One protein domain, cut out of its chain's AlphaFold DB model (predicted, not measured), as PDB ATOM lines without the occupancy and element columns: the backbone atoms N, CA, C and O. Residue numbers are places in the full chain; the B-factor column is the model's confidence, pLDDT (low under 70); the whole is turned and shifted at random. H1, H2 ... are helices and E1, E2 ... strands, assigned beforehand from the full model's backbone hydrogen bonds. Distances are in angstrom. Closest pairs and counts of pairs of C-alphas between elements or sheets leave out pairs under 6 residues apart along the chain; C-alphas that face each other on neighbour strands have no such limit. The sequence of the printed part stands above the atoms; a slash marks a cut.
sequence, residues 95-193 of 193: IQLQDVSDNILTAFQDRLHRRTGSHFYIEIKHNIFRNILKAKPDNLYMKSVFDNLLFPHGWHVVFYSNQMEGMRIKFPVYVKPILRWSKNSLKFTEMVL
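This is residues 95 to 193 of the 193 residues of the protein "CBX3" of Mytilus coruscus (UniProt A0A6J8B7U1). A small sheet of three strands, E1, E5 and E4, has the short helix H2 over it along E5, while the long helix H1 grazes it near E1 and reaches on to a second, two-stranded hairpin, E2 and E3. The turn of the long hairpin E4 and E5 lies at one end of the elongated domain and the turn of E2 and E3 at the other, with the small helix H3 touching H2. The printed part has 99 residues with three named helices and five named strands, in the order H1 E1 H2 H3 E2 E3 E4 E5; its class is mixed, helices and strands. Both sheets, E1 - E5 - E4 and E2 - E3, are antiparallel. The whole is compact, with a radius of gyration of the C-alphas of 13.8 A and spans of 43 by 28 by 25 A.

E1 is residues 119 to 122, E5 is residues 185 to 192, 23.1 A long from first to last C-alpha, and E4 is residues 173 to 182, 24.6 A long. E4 begins at C-alpha 173 (362.429, 314.659, 120.513), and E5 ends at C-alpha 192 (362.759, 320.777, 120.150). H1, residues 95 to 114, is 28.6 A long and begins at C-alpha 95 (355.309, 315.803, 145.127). H2 is residues 126 to 133, 10.4 A long, and H3 is residues 143 to 146. E2 is residues 157 to 159 and E3 is residues 166 to 168.

E5 is the inner strand of its sheet. N 120 and O 191 join E1 to E5 within hydrogen-bond range at 2.9 A. E4 and E5 form a hairpin, with N 176 and O 190 at 2.8 A; E4 bends by 61 degrees at residue 179. Residues 140 to 141 pair antiparallel with residues 173 to 174 of E4. H2 is on this sheet at a height of 9.7 A, over E5, and runs along the strands at 11 degrees to E5 on the local plane. H2 touches H3, the closest C-alphas being those of Leu 133 and Val 145, 5.9 A apart. H1 is on the sheet but only grazes it, with residues 100 to 111; its closest C-alpha pair with E1 is Ala 107 and Ile 122, 6.7 A. H1 and H2 are near each other, and H1 and H3 are apart. E2 and E3 form a hairpin, with N 158 and O 167 at 2.9 A. The closest C-alphas of H1 and E3 are those of Leu 112 and Met 167, 6.1 A apart. In H1 and H2 every O i to N i+4 pair is within hydrogen-bond range; H3 is too short for such a pair.

The two C-alphas farthest apart are those of Met 164 and Asn 184, 44.7 A. The printed part has no cut, and no link between its named elements is long. Mean pLDDT of the printed part is 82.1; it is under 70 at residues 116 to 118, 161 to 164 and 181 to 189.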
ATOM      1  N   ILE A  95     355.672 314.393 145.343       90.25
ATOM      2  CA  ILE A  95     355.309 315.803 145.127       90.25
ATOM      3  C   ILE A  95     356.204 316.441 144.057       90.25
ATOM      4  O   ILE A  95     355.713 317.082 143.136       90.25
ATOM      5  N   GLN A  96     357.519 316.208 144.121       87.44
ATOM      6  CA  GLN A  96     358.445 316.741 143.118       87.44
ATOM      7  C   GLN A  96     358.233 316.090 141.750       87.44
ATOM      8  O   GLN A  96     358.387 316.755 140.729       87.44
ATOM      9  N   LEU A  97     357.895 314.797 141.715       90.19
ATOM     10  CA  LEU A  97     357.569 314.106 140.472       90.19
ATOM     11  C   LEU A  97     356.299 314.683 139.833       90.19
ATOM     12  O   LEU A  97     356.277 314.869 138.616       90.19
ATOM     13  N   GLN A  98     355.285 315.007 140.638       91.69
ATOM     14  CA  GLN A  98     354.059 315.659 140.184       91.69
ATOM     15  C   GLN A  98     354.354 317.045 139.600       91.69
ATOM     16  O   GLN A  98     354.068 317.267 138.428       91.69
ATOM     17  N   ASP A  99     355.042 317.917 140.345       91.25
ATOM     18  CA  ASP A  99     355.384 319.276 139.894       91.25
ATOM     19  C   ASP A  99     356.152 319.272 138.563       91.25
ATOM     20  O   ASP A  99     355.925 320.091 137.670       91.25
ATOM     21  N   VAL A 100     357.095 318.338 138.419       90.12
ATOM     22  CA  VAL A 100     357.893 318.205 137.198       90.12
ATOM     23  C   VAL A 100     357.053 317.661 136.051       90.12
ATOM     24  O   VAL A 100     357.196 318.139 134.925       90.12
ATOM     25  N   SER A 101     356.180 316.691 136.326       93.06
ATOM     26  CA  SER A 101     355.262 316.150 135.326       93.06
ATOM     27  C   SER A 101     354.331 317.250 134.816       93.06
ATOM     28  O   SER A 101     354.264 317.478 133.611       93.06
ATOM     29  N   ASP A 102     353.708 318.017 135.705       92.62
ATOM     30  CA  ASP A 102     352.787 319.090 135.324       92.62
ATOM     31  C   ASP A 102     353.488 320.189 134.526       92.62
ATOM     32  O   ASP A 102     352.972 320.641 133.503       92.62
ATOM     33  N   ASN A 103     354.704 320.571 134.920       91.75
ATOM     34  CA  ASN A 103     355.501 321.563 134.200       91.75
ATOM     35  C   ASN A 103     355.855 321.103 132.772       91.75
ATOM     36  O   ASN A 103     355.650 321.842 131.807       91.75
ATOM     37  N   ILE A 104     356.349 319.867 132.612       90.81
ATOM     38  CA  ILE A 104     356.696 319.340 131.285       90.81
ATOM     39  C   ILE A 104     355.436 319.169 130.427       90.81
ATOM     40  O   ILE A 104     355.434 319.557 129.258       90.81
ATOM     41  N   LEU A 105     354.364 318.618 131.003       91.81
ATOM     42  CA  LEU A 105     353.099 318.398 130.310       91.81
ATOM     43  C   LEU A 105     352.494 319.715 129.826       91.81
ATOM     44  O   LEU A 105     352.147 319.820 128.652       91.81
ATOM     45  N   THR A 106     352.431 320.725 130.695       91.31
ATOM     46  CA  THR A 106     351.921 322.058 130.354       91.31
ATOM     47  C   THR A 106     352.720 322.655 129.203       91.31
ATOM     48  O   THR A 106     352.140 323.131 128.232       91.31
ATOM     49  N   ALA A 107     354.052 322.570 129.244       89.62
ATOM     50  CA  ALA A 107     354.891 323.103 128.177       89.62
ATOM     51  C   ALA A 107     354.692 322.365 126.838       89.62
ATOM     52  O   ALA A 107     354.643 323.005 125.784       89.62
ATOM     53  N   PHE A 108     354.541 321.034 126.857       89.75
ATOM     54  CA  PHE A 108     354.201 320.269 125.654       89.75
ATOM     55  C   PHE A 108     352.816 320.629 125.121       89.75
ATOM     56  O   PHE A 108     352.673 320.850 123.921       89.75
ATOM     57  N   GLN A 109     351.809 320.724 125.987       87.88
ATOM     58  CA  GLN A 109     350.453 321.091 125.594       87.88
ATOM     59  C   GLN A 109     350.427 322.494 124.997       87.88
ATOM     60  O   GLN A 109     349.980 322.654 123.863       87.88
ATOM     61  N   ASP A 110     350.978 323.493 125.680       86.88
ATOM     62  CA  ASP A 110     351.099 324.859 125.168       86.88
ATOM     63  C   ASP A 110     351.755 324.883 123.789       86.88
ATOM     64  O   ASP A 110     351.294 325.572 122.874       86.88
ATOM     65  N   ARG A 111     352.811 324.086 123.608       84.81
ATOM     66  CA  ARG A 111     353.483 323.982 122.320       84.81
ATOM     67  C   ARG A 111     352.594 323.358 121.248       84.81
ATOM     68  O   ARG A 111     352.502 323.896 120.143       84.81
ATOM     69  N   LEU A 112     351.918 322.259 121.562       85.50
ATOM     70  CA  LEU A 112     351.011 321.582 120.640       85.50
ATOM     71  C   LEU A 112     349.751 322.410 120.319       85.50
ATOM     72  O   LEU A 112     349.092 322.145 119.322       85.50
ATOM     73  N   HIS A 113     349.410 323.440 121.092       82.38
ATOM     74  CA  HIS A 113     348.291 324.329 120.756       82.38
ATOM     75  C   HIS A 113     348.714 325.530 119.890       82.38
ATOM     76  O   HIS A 113     347.933 325.990 119.061       82.38
ATOM     77  N   ARG A 114     349.956 326.024 120.016       80.31
ATOM     78  CA  ARG A 114     350.405 327.281 119.374       80.31
ATOM     79  C   ARG A 114     350.840 327.170 117.904       80.31
ATOM     80  O   ARG A 114     351.139 328.202 117.307       80.31
ATOM     81  N   ARG A 115     350.920 325.964 117.321       70.81
ATOM     82  CA  ARG A 115     351.283 325.686 115.901       70.81
ATOM     83  C   ARG A 115     352.536 326.430 115.370       70.81
ATOM     84  O   ARG A 115     352.668 326.617 114.165       70.81
ATOM     85  N   THR A 116     353.460 326.871 116.231       65.88
ATOM     86  CA  THR A 116     354.584 327.758 115.860       65.88
ATOM     87  C   THR A 116     355.919 327.270 116.415       65.88
ATOM     88  O   THR A 116     356.010 326.963 117.599       65.88
ATOM     89  N   GLY A 117     356.957 327.267 115.563       64.12
ATOM     90  CA  GLY A 117     358.371 327.006 115.881       64.12
ATOM     91  C   GLY A 117     358.729 325.548 116.213       64.12
ATOM     92  O   GLY A 117     357.867 324.758 116.586       64.12
ATOM     93  N   SER A 118     360.020 325.198 116.120       69.81
ATOM     94  CA  SER A 118     360.567 323.896 116.561       69.81
ATOM     95  C   SER A 118     361.128 323.932 117.991       69.81
ATOM     96  O   SER A 118     360.862 323.017 118.758       69.81
ATOM     97  N   HIS A 119     361.703 325.053 118.444       81.94
ATOM     98  CA  HIS A 119     362.330 325.199 119.773       81.94
ATOM     99  C   HIS A 119     361.417 325.845 120.830       81.94
ATOM    100  O   HIS A 119     360.671 326.781 120.521       81.94
ATOM    101  N   PHE A 120     361.480 325.366 122.068       84.62
ATOM    102  CA  PHE A 120     360.881 325.975 123.256       84.62
ATOM    103  C   PHE A 120     361.705 325.604 124.499       84.62
ATOM    104  O   PHE A 120     362.550 324.711 124.456       84.62
ATOM    105  N   TYR A 121     361.502 326.313 125.606       85.06
ATOM    106  CA  TYR A 121     362.280 326.122 126.831       85.06
ATOM    107  C   TYR A 121     361.378 325.626 127.951       85.06
ATOM    108  O   TYR A 121     360.298 326.176 128.155       85.06
ATOM    109  N   ILE A 122     361.850 324.628 128.696       85.56
ATOM    110  CA  ILE A 122     361.228 324.193 129.947       85.56
ATOM    111  C   ILE A 122     362.203 324.466 131.085       85.56
ATOM    112  O   ILE A 122     363.403 324.171 131.018       85.56
ATOM    113  N   GLU A 123     361.683 325.052 132.153       82.81
ATOM    114  CA  GLU A 123     362.453 325.322 133.352       82.81
ATOM    115  C   GLU A 123     362.478 324.076 134.246       82.81
ATOM    116  O   GLU A 123     361.568 323.840 135.032       82.81
ATOM    117  N   ILE A 124     363.535 323.269 134.130       82.69
ATOM    118  CA  ILE A 124     363.738 322.063 134.945       82.69
ATOM    119  C   ILE A 124     365.073 322.193 135.680       82.69
ATOM    120  O   ILE A 124     366.069 322.648 135.109       82.69
ATOM    121  N   LYS A 125     365.113 321.805 136.961       78.31
ATOM    122  CA  LYS A 125     366.382 321.724 137.698       78.31
ATOM    123  C   LYS A 125     367.265 320.640 137.073       78.31
ATOM    124  O   LYS A 125     366.797 319.556 136.739       78.31
ATOM    125  N   HIS A 126     368.563 320.908 136.962       77.25
ATOM    126  CA  HIS A 126     369.481 320.021 136.246       77.25
ATOM    127  C   HIS A 126     369.575 318.605 136.853       77.25
ATOM    128  O   HIS A 126     369.661 317.620 136.125       77.25
ATOM    129  N   ASN A 127     369.498 318.474 138.180       76.81
ATOM    130  CA  ASN A 127     369.468 317.171 138.852       76.81
ATOM    131  C   ASN A 127     368.210 316.358 138.497       76.81
ATOM    132  O   ASN A 127     368.314 315.169 138.213       76.81
ATOM    133  N   ILE A 128     367.046 317.012 138.445       81.62
ATOM    134  CA  ILE A 128     365.772 316.402 138.042       81.62
ATOM    135  C   ILE A 128     365.857 315.921 136.592       81.62
ATOM    136  O   ILE A 128     365.530 314.772 136.308       81.62
ATOM    137  N   PHE A 129     366.361 316.768 135.688       84.12
ATOM    138  CA  PHE A 129     366.558 316.406 134.283       84.12
ATOM    139  C   PHE A 129     367.393 315.126 134.137       84.12
ATOM    140  O   PHE A 129     367.017 314.211 133.408       84.12
ATOM    141  N   ARG A 130     368.514 315.037 134.862       81.56
ATOM    142  CA  ARG A 130     369.407 313.872 134.798       81.56
ATOM    143  C   ARG A 130     368.790 312.616 135.396       81.56
ATOM    144  O   ARG A 130     369.031 311.542 134.857       81.56
ATOM    145  N   ASN A 131     368.004 312.758 136.460       82.56
ATOM    146  CA  ASN A 131     367.303 311.645 137.090       82.56
ATOM    147  C   ASN A 131     366.235 311.060 136.146       82.56
ATOM    148  O   ASN A 131     366.240 309.864 135.865       82.56
ATOM    149  N   ILE A 132     365.386 311.919 135.570       83.44
ATOM    150  CA  ILE A 132     364.239 311.492 134.755       83.44
ATOM    151  C   ILE A 132     364.661 311.089 133.342       83.44
ATOM    152  O   ILE A 132     364.366 309.985 132.892       83.44
ATOM    153  N   LEU A 133     365.336 311.988 132.621       82.81
ATOM    154  CA  LEU A 133     365.585 311.808 131.190       82.81
ATOM    155  C   LEU A 133     366.881 311.046 130.906       82.81
ATOM    156  O   LEU A 133     367.035 310.558 129.792       82.81
ATOM    157  N   LYS A 134     367.768 310.883 131.904       81.50
ATOM    158  CA  LYS A 134     369.088 310.232 131.789       81.50
ATOM    159  C   LYS A 134     369.879 310.773 130.596       81.50
ATOM    160  O   LYS A 134     369.844 310.211 129.505       81.50
ATOM    161  N   ALA A 135     370.579 311.886 130.822       78.50
ATOM    162  CA  ALA A 135     371.264 312.660 129.785       78.50
ATOM    163  C   ALA A 135     371.997 311.785 128.749       78.50
ATOM    164  O   ALA A 135     372.853 310.973 129.105       78.50
ATOM    165  N   LYS A 136     371.681 311.993 127.467       83.25
ATOM    166  CA  LYS A 136     372.274 311.266 126.340       83.25
ATOM    167  C   LYS A 136     373.235 312.141 125.531       83.25
ATOM    168  O   LYS A 136     372.979 313.336 125.400       83.25
ATOM    169  N   PRO A 137     374.294 311.571 124.926       82.69
ATOM    170  CA  PRO A 137     375.243 312.335 124.110       82.69
ATOM    171  C   PRO A 137     374.617 313.021 122.887       82.69
ATOM    172  O   PRO A 137     375.044 314.108 122.508       82.69
ATOM    173  N   ASP A 138     373.617 312.390 122.272       88.69
ATOM    174  CA  ASP A 138     372.922 312.873 121.074       88.69
ATOM    175  C   ASP A 138     371.736 313.794 121.387       88.69
ATOM    176  O   ASP A 138     371.197 314.431 120.483       88.69
ATOM    177  N   ASN A 139     371.351 313.891 122.663       90.69
ATOM    178  CA  ASN A 139     370.170 314.608 123.123       90.69
ATOM    179  C   ASN A 139     368.854 314.132 122.472       90.69
ATOM    180  O   ASN A 139     367.897 314.901 122.431       90.69
ATOM    181  N   LEU A 140     368.771 312.886 121.986       92.00
ATOM    182  CA  LEU A 140     367.572 312.342 121.335       92.00
ATOM    183  C   LEU A 140     366.801 311.387 122.257       92.00
ATOM    184  O   LEU A 140     367.284 310.333 122.692       92.00
ATOM    185  N   TYR A 141     365.544 311.731 122.534       92.44
ATOM    186  CA  TYR A 141     364.719 311.038 123.520       92.44
ATOM    187  C   TYR A 141     363.466 310.443 122.879       92.44
ATOM    188  O   TYR A 141     362.688 311.128 122.218       92.44
ATOM    189  N   MET A 142     363.276 309.137 123.073       93.62
ATOM    190  CA  MET A 142     362.084 308.411 122.627       93.62
ATOM    191  C   MET A 142     360.941 308.610 123.614       93.62
ATOM    192  O   MET A 142     361.186 308.918 124.775       93.62
ATOM    193  N   LYS A 143     359.702 308.339 123.190       93.06
ATOM    194  CA  LYS A 143     358.521 308.429 124.063       93.06
ATOM    195  C   LYS A 143     358.714 307.704 125.404       93.06
ATOM    196  O   LYS A 143     358.289 308.218 126.430       93.06
ATOM    197  N   SER A 144     359.393 306.557 125.395       91.50
ATOM    198  CA  SER A 144     359.560 305.716 126.581       91.50
ATOM    199  C   SER A 144     360.283 306.386 127.748       91.50
ATOM    200  O   SER A 144     360.057 306.014 128.894       91.50
ATOM    201  N   VAL A 145     361.122 307.401 127.506       88.94
ATOM    202  CA  VAL A 145     361.795 308.094 128.621       88.94
ATOM    203  C   VAL A 145     360.818 308.910 129.470       88.94
ATOM    204  O   VAL A 145     361.112 309.213 130.622       88.94
ATOM    205  N   PHE A 146     359.659 309.254 128.906       89.88
ATOM    206  CA  PHE A 146     358.599 309.997 129.579       89.88
ATOM    207  C   PHE A 146     357.600 309.071 130.286       89.88
ATOM    208  O   PHE A 146     356.722 309.567 130.978       89.88
ATOM    209  N   ASP A 147     357.727 307.744 130.159       88.25
ATOM    210  CA  ASP A 147     356.818 306.798 130.824       88.25
ATOM    211  C   ASP A 147     357.035 306.763 132.357       88.25
ATOM    212  O   ASP A 147     356.170 306.298 133.091       88.25
ATOM    213  N   ASN A 148     358.157 307.307 132.853       85.44
ATOM    214  CA  ASN A 148     358.411 307.511 134.287       85.44
ATOM    215  C   ASN A 148     357.786 308.809 134.842       85.44
ATOM    216  O   ASN A 148     357.942 309.101 136.026       85.44
ATOM    217  N   LEU A 149     357.137 309.614 133.994       90.62
ATOM    218  CA  LEU A 149     356.411 310.819 134.395       90.62
ATOM    219  C   LEU A 149     354.924 310.512 134.570       90.62
ATOM    220  O   LEU A 149     354.379 309.593 133.961       90.62
ATOM    221  N   LEU A 150     354.247 311.335 135.368       92.31
ATOM    222  CA  LEU A 150     352.828 311.187 135.696       92.31
ATOM    223  C   LEU A 150     351.938 311.812 134.613       92.31
ATOM    224  O   LEU A 150     351.092 312.658 134.885       92.31
ATOM    225  N   PHE A 151     352.158 311.433 133.354       93.62
ATOM    226  CA  PHE A 151     351.396 311.967 132.229       93.62
ATOM    227  C   PHE A 151     350.091 311.196 131.995       93.62
ATOM    228  O   PHE A 151     350.076 309.966 132.084       93.62
ATOM    229  N   PRO A 152     348.998 311.882 131.611       91.56
ATOM    230  CA  PRO A 152     347.759 311.215 131.240       91.56
ATOM    231  C   PRO A 152     347.923 310.404 129.946       91.56
ATOM    232  O   PRO A 152     348.804 310.657 129.117       91.56
ATOM    233  N   HIS A 153     347.029 309.438 129.731       88.69
ATOM    234  CA  HIS A 153     346.996 308.696 128.473       88.69
ATOM    235  C   HIS A 153     346.816 309.657 127.286       88.69
ATOM    236  O   HIS A 153     346.005 310.578 127.331       88.69
ATOM    237  N   GLY A 154     347.575 309.440 126.210       88.56
ATOM    238  CA  GLY A 154     347.482 310.279 125.013       88.56
ATOM    239  C   GLY A 154     348.108 311.674 125.133       88.56
ATOM    240  O   GLY A 154     347.956 312.451 124.201       88.56
ATOM    241  N   TRP A 155     348.871 311.981 126.192       91.31
ATOM    242  CA  TRP A 155     349.519 313.293 126.414       91.31
ATOM    243  C   TRP A 155     350.308 313.870 125.223       91.31
ATOM    244  O   TRP A 155     350.513 315.075 125.124       91.31
ATOM    245  N   HIS A 156     350.784 313.002 124.329       89.25
ATOM    246  CA  HIS A 156     351.608 313.338 123.171       89.25
ATOM    247  C   HIS A 156     350.786 313.730 121.932       89.25
ATOM    248  O   HIS A 156     351.366 313.940 120.863       89.25
ATOM    249  N   VAL A 157     349.456 313.790 122.050       87.50
ATOM    250  CA  VAL A 157     348.521 314.148 120.980       87.50
ATOM    251  C   VAL A 157     347.546 315.207 121.488       87.50
ATOM    252  O   VAL A 157     347.014 315.099 122.588       87.50
ATOM    253  N   VAL A 158     347.287 316.216 120.664       84.69
ATOM    254  CA  VAL A 158     346.234 317.215 120.871       84.69
ATOM    255  C   VAL A 158     345.309 317.176 119.663       84.69
ATOM    256  O   VAL A 158     345.779 317.272 118.529       84.69
ATOM    257  N   PHE A 159     344.006 317.042 119.905       80.06
ATOM    258  CA  PHE A 159     342.962 317.122 118.881       80.06
ATOM    259  C   PHE A 159     342.301 318.497 118.936       80.06
ATOM    260  O   PHE A 159     342.016 318.999 120.023       80.06
ATOM    261  N   TYR A 160     342.038 319.101 117.780       76.50
ATOM    262  CA  TYR A 160     341.326 320.374 117.723       76.50
ATOM    263  C   TYR A 160     339.825 320.114 117.582       76.50
ATOM    264  O   TYR A 160     339.406 319.298 116.769       76.50
ATOM    265  N   SER A 161     339.001 320.814 118.364       67.69
ATOM    266  CA  SER A 161     337.565 320.531 118.538       67.69
ATOM    267  C   SER A 161     336.724 320.548 117.254       67.69
ATOM    268  O   SER A 161     335.595 320.067 117.263       67.69
ATOM    269  N   ASN A 162     337.249 321.105 116.158       63.91
ATOM    270  CA  ASN A 162     336.448 321.459 114.990       63.91
ATOM    271  C   ASN A 162     336.834 320.686 113.716       63.91
ATOM    272  O   ASN A 162     336.141 320.823 112.713       63.91
ATOM    273  N   GLN A 163     337.911 319.891 113.721       57.47
ATOM    274  CA  GLN A 163     338.339 319.073 112.577       57.47
ATOM    275  C   GLN A 163     338.974 317.778 113.094       57.47
ATOM    276  O   GLN A 163     339.585 317.786 114.156       57.47
ATOM    277  N   MET A 164     338.912 316.675 112.340       65.25
ATOM    278  CA  MET A 164     339.685 315.440 112.612       65.25
ATOM    279  C   MET A 164     341.214 315.651 112.483       65.25
ATOM    280  O   MET A 164     341.971 314.723 112.209       65.25
ATOM    281  N   GLU A 165     341.669 316.890 112.647       75.38
ATOM    282  CA  GLU A 165     343.045 317.322 112.638       75.38
ATOM    283  C   GLU A 165     343.530 317.499 114.077       75.38
ATOM    284  O   GLU A 165     342.845 318.020 114.961       75.38
ATOM    285  N   GLY A 166     344.763 317.078 114.301       82.94
ATOM    286  CA  GLY A 166     345.445 317.216 115.570       82.94
ATOM    287  C   GLY A 166     346.942 317.291 115.348       82.94
ATOM    288  O   GLY A 166     347.448 316.980 114.266       82.94
ATOM    289  N   MET A 167     347.669 317.696 116.380       84.56
ATOM    290  CA  MET A 167     349.121 317.598 116.390       84.56
ATOM    291  C   MET A 167     349.553 316.461 117.297       84.56
ATOM    292  O   MET A 167     349.019 316.264 118.385       84.56
ATOM    293  N   ARG A 168     350.551 315.711 116.832       88.56
ATOM    294  CA  ARG A 168     351.219 314.673 117.609       88.56
ATOM    295  C   ARG A 168     352.701 314.984 117.695       88.56
ATOM    296  O   ARG A 168     353.295 315.408 116.701       88.56
ATOM    297  N   ILE A 169     353.298 314.719 118.846       89.50
ATOM    298  CA  ILE A 169     354.750 314.784 119.002       89.50
ATOM    299  C   ILE A 169     355.383 313.723 118.099       89.50
ATOM    300  O   ILE A 169     354.973 312.558 118.102       89.50
ATOM    301  N   LYS A 170     356.382 314.128 117.311       89.00
ATOM    302  CA  LYS A 170     357.224 313.203 116.553       89.00
ATOM    303  C   LYS A 170     358.427 312.841 117.417       89.00
ATOM    304  O   LYS A 170     359.097 313.718 117.944       89.00
ATOM    305  N   PHE A 171     358.681 311.546 117.570       91.94
ATOM    306  CA  PHE A 171     359.841 311.044 118.299       91.94
ATOM    307  C   PHE A 171     360.920 310.549 117.322       91.94
ATOM    308  O   PHE A 171     360.563 310.057 116.247       91.94
ATOM    309  N   PRO A 172     362.213 310.623 117.692       94.00
ATOM    310  CA  PRO A 172     362.731 311.185 118.943       94.00
ATOM    311  C   PRO A 172     362.580 312.707 119.022       94.00
ATOM    312  O   PRO A 172     362.703 313.394 118.015       94.00
ATOM    313  N   VAL A 173     362.359 313.219 120.233       91.19
ATOM    314  CA  VAL A 173     362.429 314.659 120.513       91.19
ATOM    315  C   VAL A 173     363.858 315.030 120.886       91.19
ATOM    316  O   VAL A 173     364.531 314.281 121.602       91.19
ATOM    317  N   TYR A 174     364.329 316.178 120.405       91.06
ATOM    318  CA  TYR A 174     365.651 316.679 120.759       91.06
ATOM    319  C   TYR A 174     365.554 317.527 122.027       91.06
ATOM    320  O   TYR A 174     364.776 318.477 122.093       91.06
ATOM    321  N   VAL A 175     366.332 317.186 123.052       90.44
ATOM    322  CA  VAL A 175     366.313 317.875 124.346       90.44
ATOM    323  C   VAL A 175     367.729 318.182 124.805       90.44
ATOM    324  O   VAL A 175     368.472 317.296 125.220       90.44
ATOM    325  N   LYS A 176     368.096 319.458 124.777       87.81
ATOM    326  CA  LYS A 176     369.425 319.934 125.145       87.81
ATOM    327  C   LYS A 176     369.388 320.597 126.523       87.81
ATOM    328  O   LYS A 176     368.767 321.652 126.672       87.81
ATOM    329  N   PRO A 177     370.068 320.050 127.545       85.44
ATOM    330  CA  PRO A 177     370.207 320.750 128.817       85.44
ATOM    331  C   PRO A 177     371.040 322.023 128.609       85.44
ATOM    332  O   PRO A 177     372.127 321.976 128.028       85.44
ATOM    333  N   ILE A 178     370.539 323.170 129.076       82.38
ATOM    334  CA  ILE A 178     371.244 324.454 128.979       82.38
ATOM    335  C   ILE A 178     371.309 325.078 130.358       82.38
ATOM    336  O   ILE A 178     370.309 325.505 130.912       82.38
ATOM    337  N   LEU A 179     372.514 325.240 130.878       76.50
ATOM    338  CA  LEU A 179     372.706 325.954 132.127       76.50
ATOM    339  C   LEU A 179     372.638 327.461 131.868       76.50
ATOM    340  O   LEU A 179     373.546 328.016 131.247       76.50
ATOM    341  N   ARG A 180     371.586 328.136 132.348       74.31
ATOM    342  CA  ARG A 180     371.590 329.602 132.483       74.31
ATOM    343  C   ARG A 180     371.197 330.037 133.887       74.31
ATOM    344  O   ARG A 180     370.469 329.350 134.605       74.31
ATOM    345  N   TRP A 181     371.673 331.218 134.252       67.19
ATOM    346  CA  TRP A 181     371.243 331.911 135.456       67.19
ATOM    347  C   TRP A 181     369.786 332.354 135.314       67.19
ATOM    348  O   TRP A 181     369.432 333.053 134.368       67.19
ATOM    349  N   SER A 182     368.951 331.945 136.263       63.88
ATOM    350  CA  SER A 182     367.664 332.572 136.573       63.88
ATOM    351  C   SER A 182     367.796 333.331 137.894       63.88
ATOM    352  O   SER A 182     368.798 333.179 138.593       63.88
ATOM    353  N   LYS A 183     366.774 334.113 138.256       54.06
ATOM    354  CA  LYS A 183     366.756 335.146 139.309       54.06
ATOM    355  C   LYS A 183     367.212 334.726 140.719       54.06
ATOM    356  O   LYS A 183     367.191 335.594 141.566       54.06
ATOM    357  N   ASN A 184     367.579 333.461 140.965       51.91
ATOM    358  CA  ASN A 184     368.279 332.944 142.158       51.91
ATOM    359  C   ASN A 184     368.817 331.499 141.978       51.91
ATOM    360  O   ASN A 184     369.166 330.828 142.951       51.91
ATOM    361  N   SER A 185     368.818 330.944 140.760       53.66
ATOM    362  CA  SER A 185     369.119 329.515 140.563       53.66
ATOM    363  C   SER A 185     369.549 329.192 139.137       53.66
ATOM    364  O   SER A 185     369.108 329.837 138.187       53.66
ATOM    365  N   LEU A 186     370.385 328.164 138.991       59.38
ATOM    366  CA  LEU A 186     370.797 327.633 137.697       59.38
ATOM    367  C   LEU A 186     369.703 326.721 137.139       59.38
ATOM    368  O   LEU A 186     369.357 325.713 137.762       59.38
ATOM    369  N   LYS A 187     369.138 327.084 135.989       66.12
ATOM    370  CA  LYS A 187     368.007 326.371 135.387       66.12
ATOM    371  C   LYS A 187     368.128 326.345 133.859       66.12
ATOM    372  O   LYS A 187     369.096 326.871 133.320       66.12
ATOM    373  N   PHE A 188     367.120 325.753 133.219       61.50
ATOM    374  CA  PHE A 188     366.810 325.688 131.784       61.50
ATOM    375  C   PHE A 188     367.214 324.401 131.047       61.50
ATOM    376  O   PHE A 188     368.265 323.788 131.217       61.50
ATOM    377  N   THR A 189     366.293 323.940 130.215       67.00
ATOM    378  CA  THR A 189     366.471 322.855 129.257       67.00
ATOM    379  C   THR A 189     365.747 323.292 127.991       67.00
ATOM    380  O   THR A 189     364.588 323.702 128.042       67.00
ATOM    381  N   GLU A 190     366.456 323.282 126.869       75.75
ATOM    382  CA  GLU A 190     365.880 323.537 125.554       75.75
ATOM    383  C   GLU A 190     365.286 322.235 125.022       75.75
ATOM    384  O   GLU A 190     365.926 321.184 125.062       75.75
ATOM    385  N   MET A 191     364.059 322.310 124.525       74.94
ATOM    386  CA  MET A 191     363.377 321.204 123.875       74.94
ATOM    387  C   MET A 191     362.986 321.598 122.459       74.94
ATOM    388  O   MET A 191     362.576 322.728 122.188       74.94
ATOM    389  N   VAL A 192     363.109 320.637 121.555       73.25
ATOM    390  CA  VAL A 192     362.759 320.777 120.150       73.25
ATOM    391  C   VAL A 192     361.861 319.603 119.777       73.25
ATOM    392  O   VAL A 192     362.281 318.445 119.884       73.25
ATOM    393  N   LEU A 193     360.615 319.925 119.412       70.81
ATOM    394  CA  LEU A 193     359.621 318.964 118.908       70.81
ATOM    395  C   LEU A 193     359.660 318.875 117.384       70.81
ATOM    396  O   LEU A 193     359.973 319.909 116.745       70.81
TER     397      LEU A 193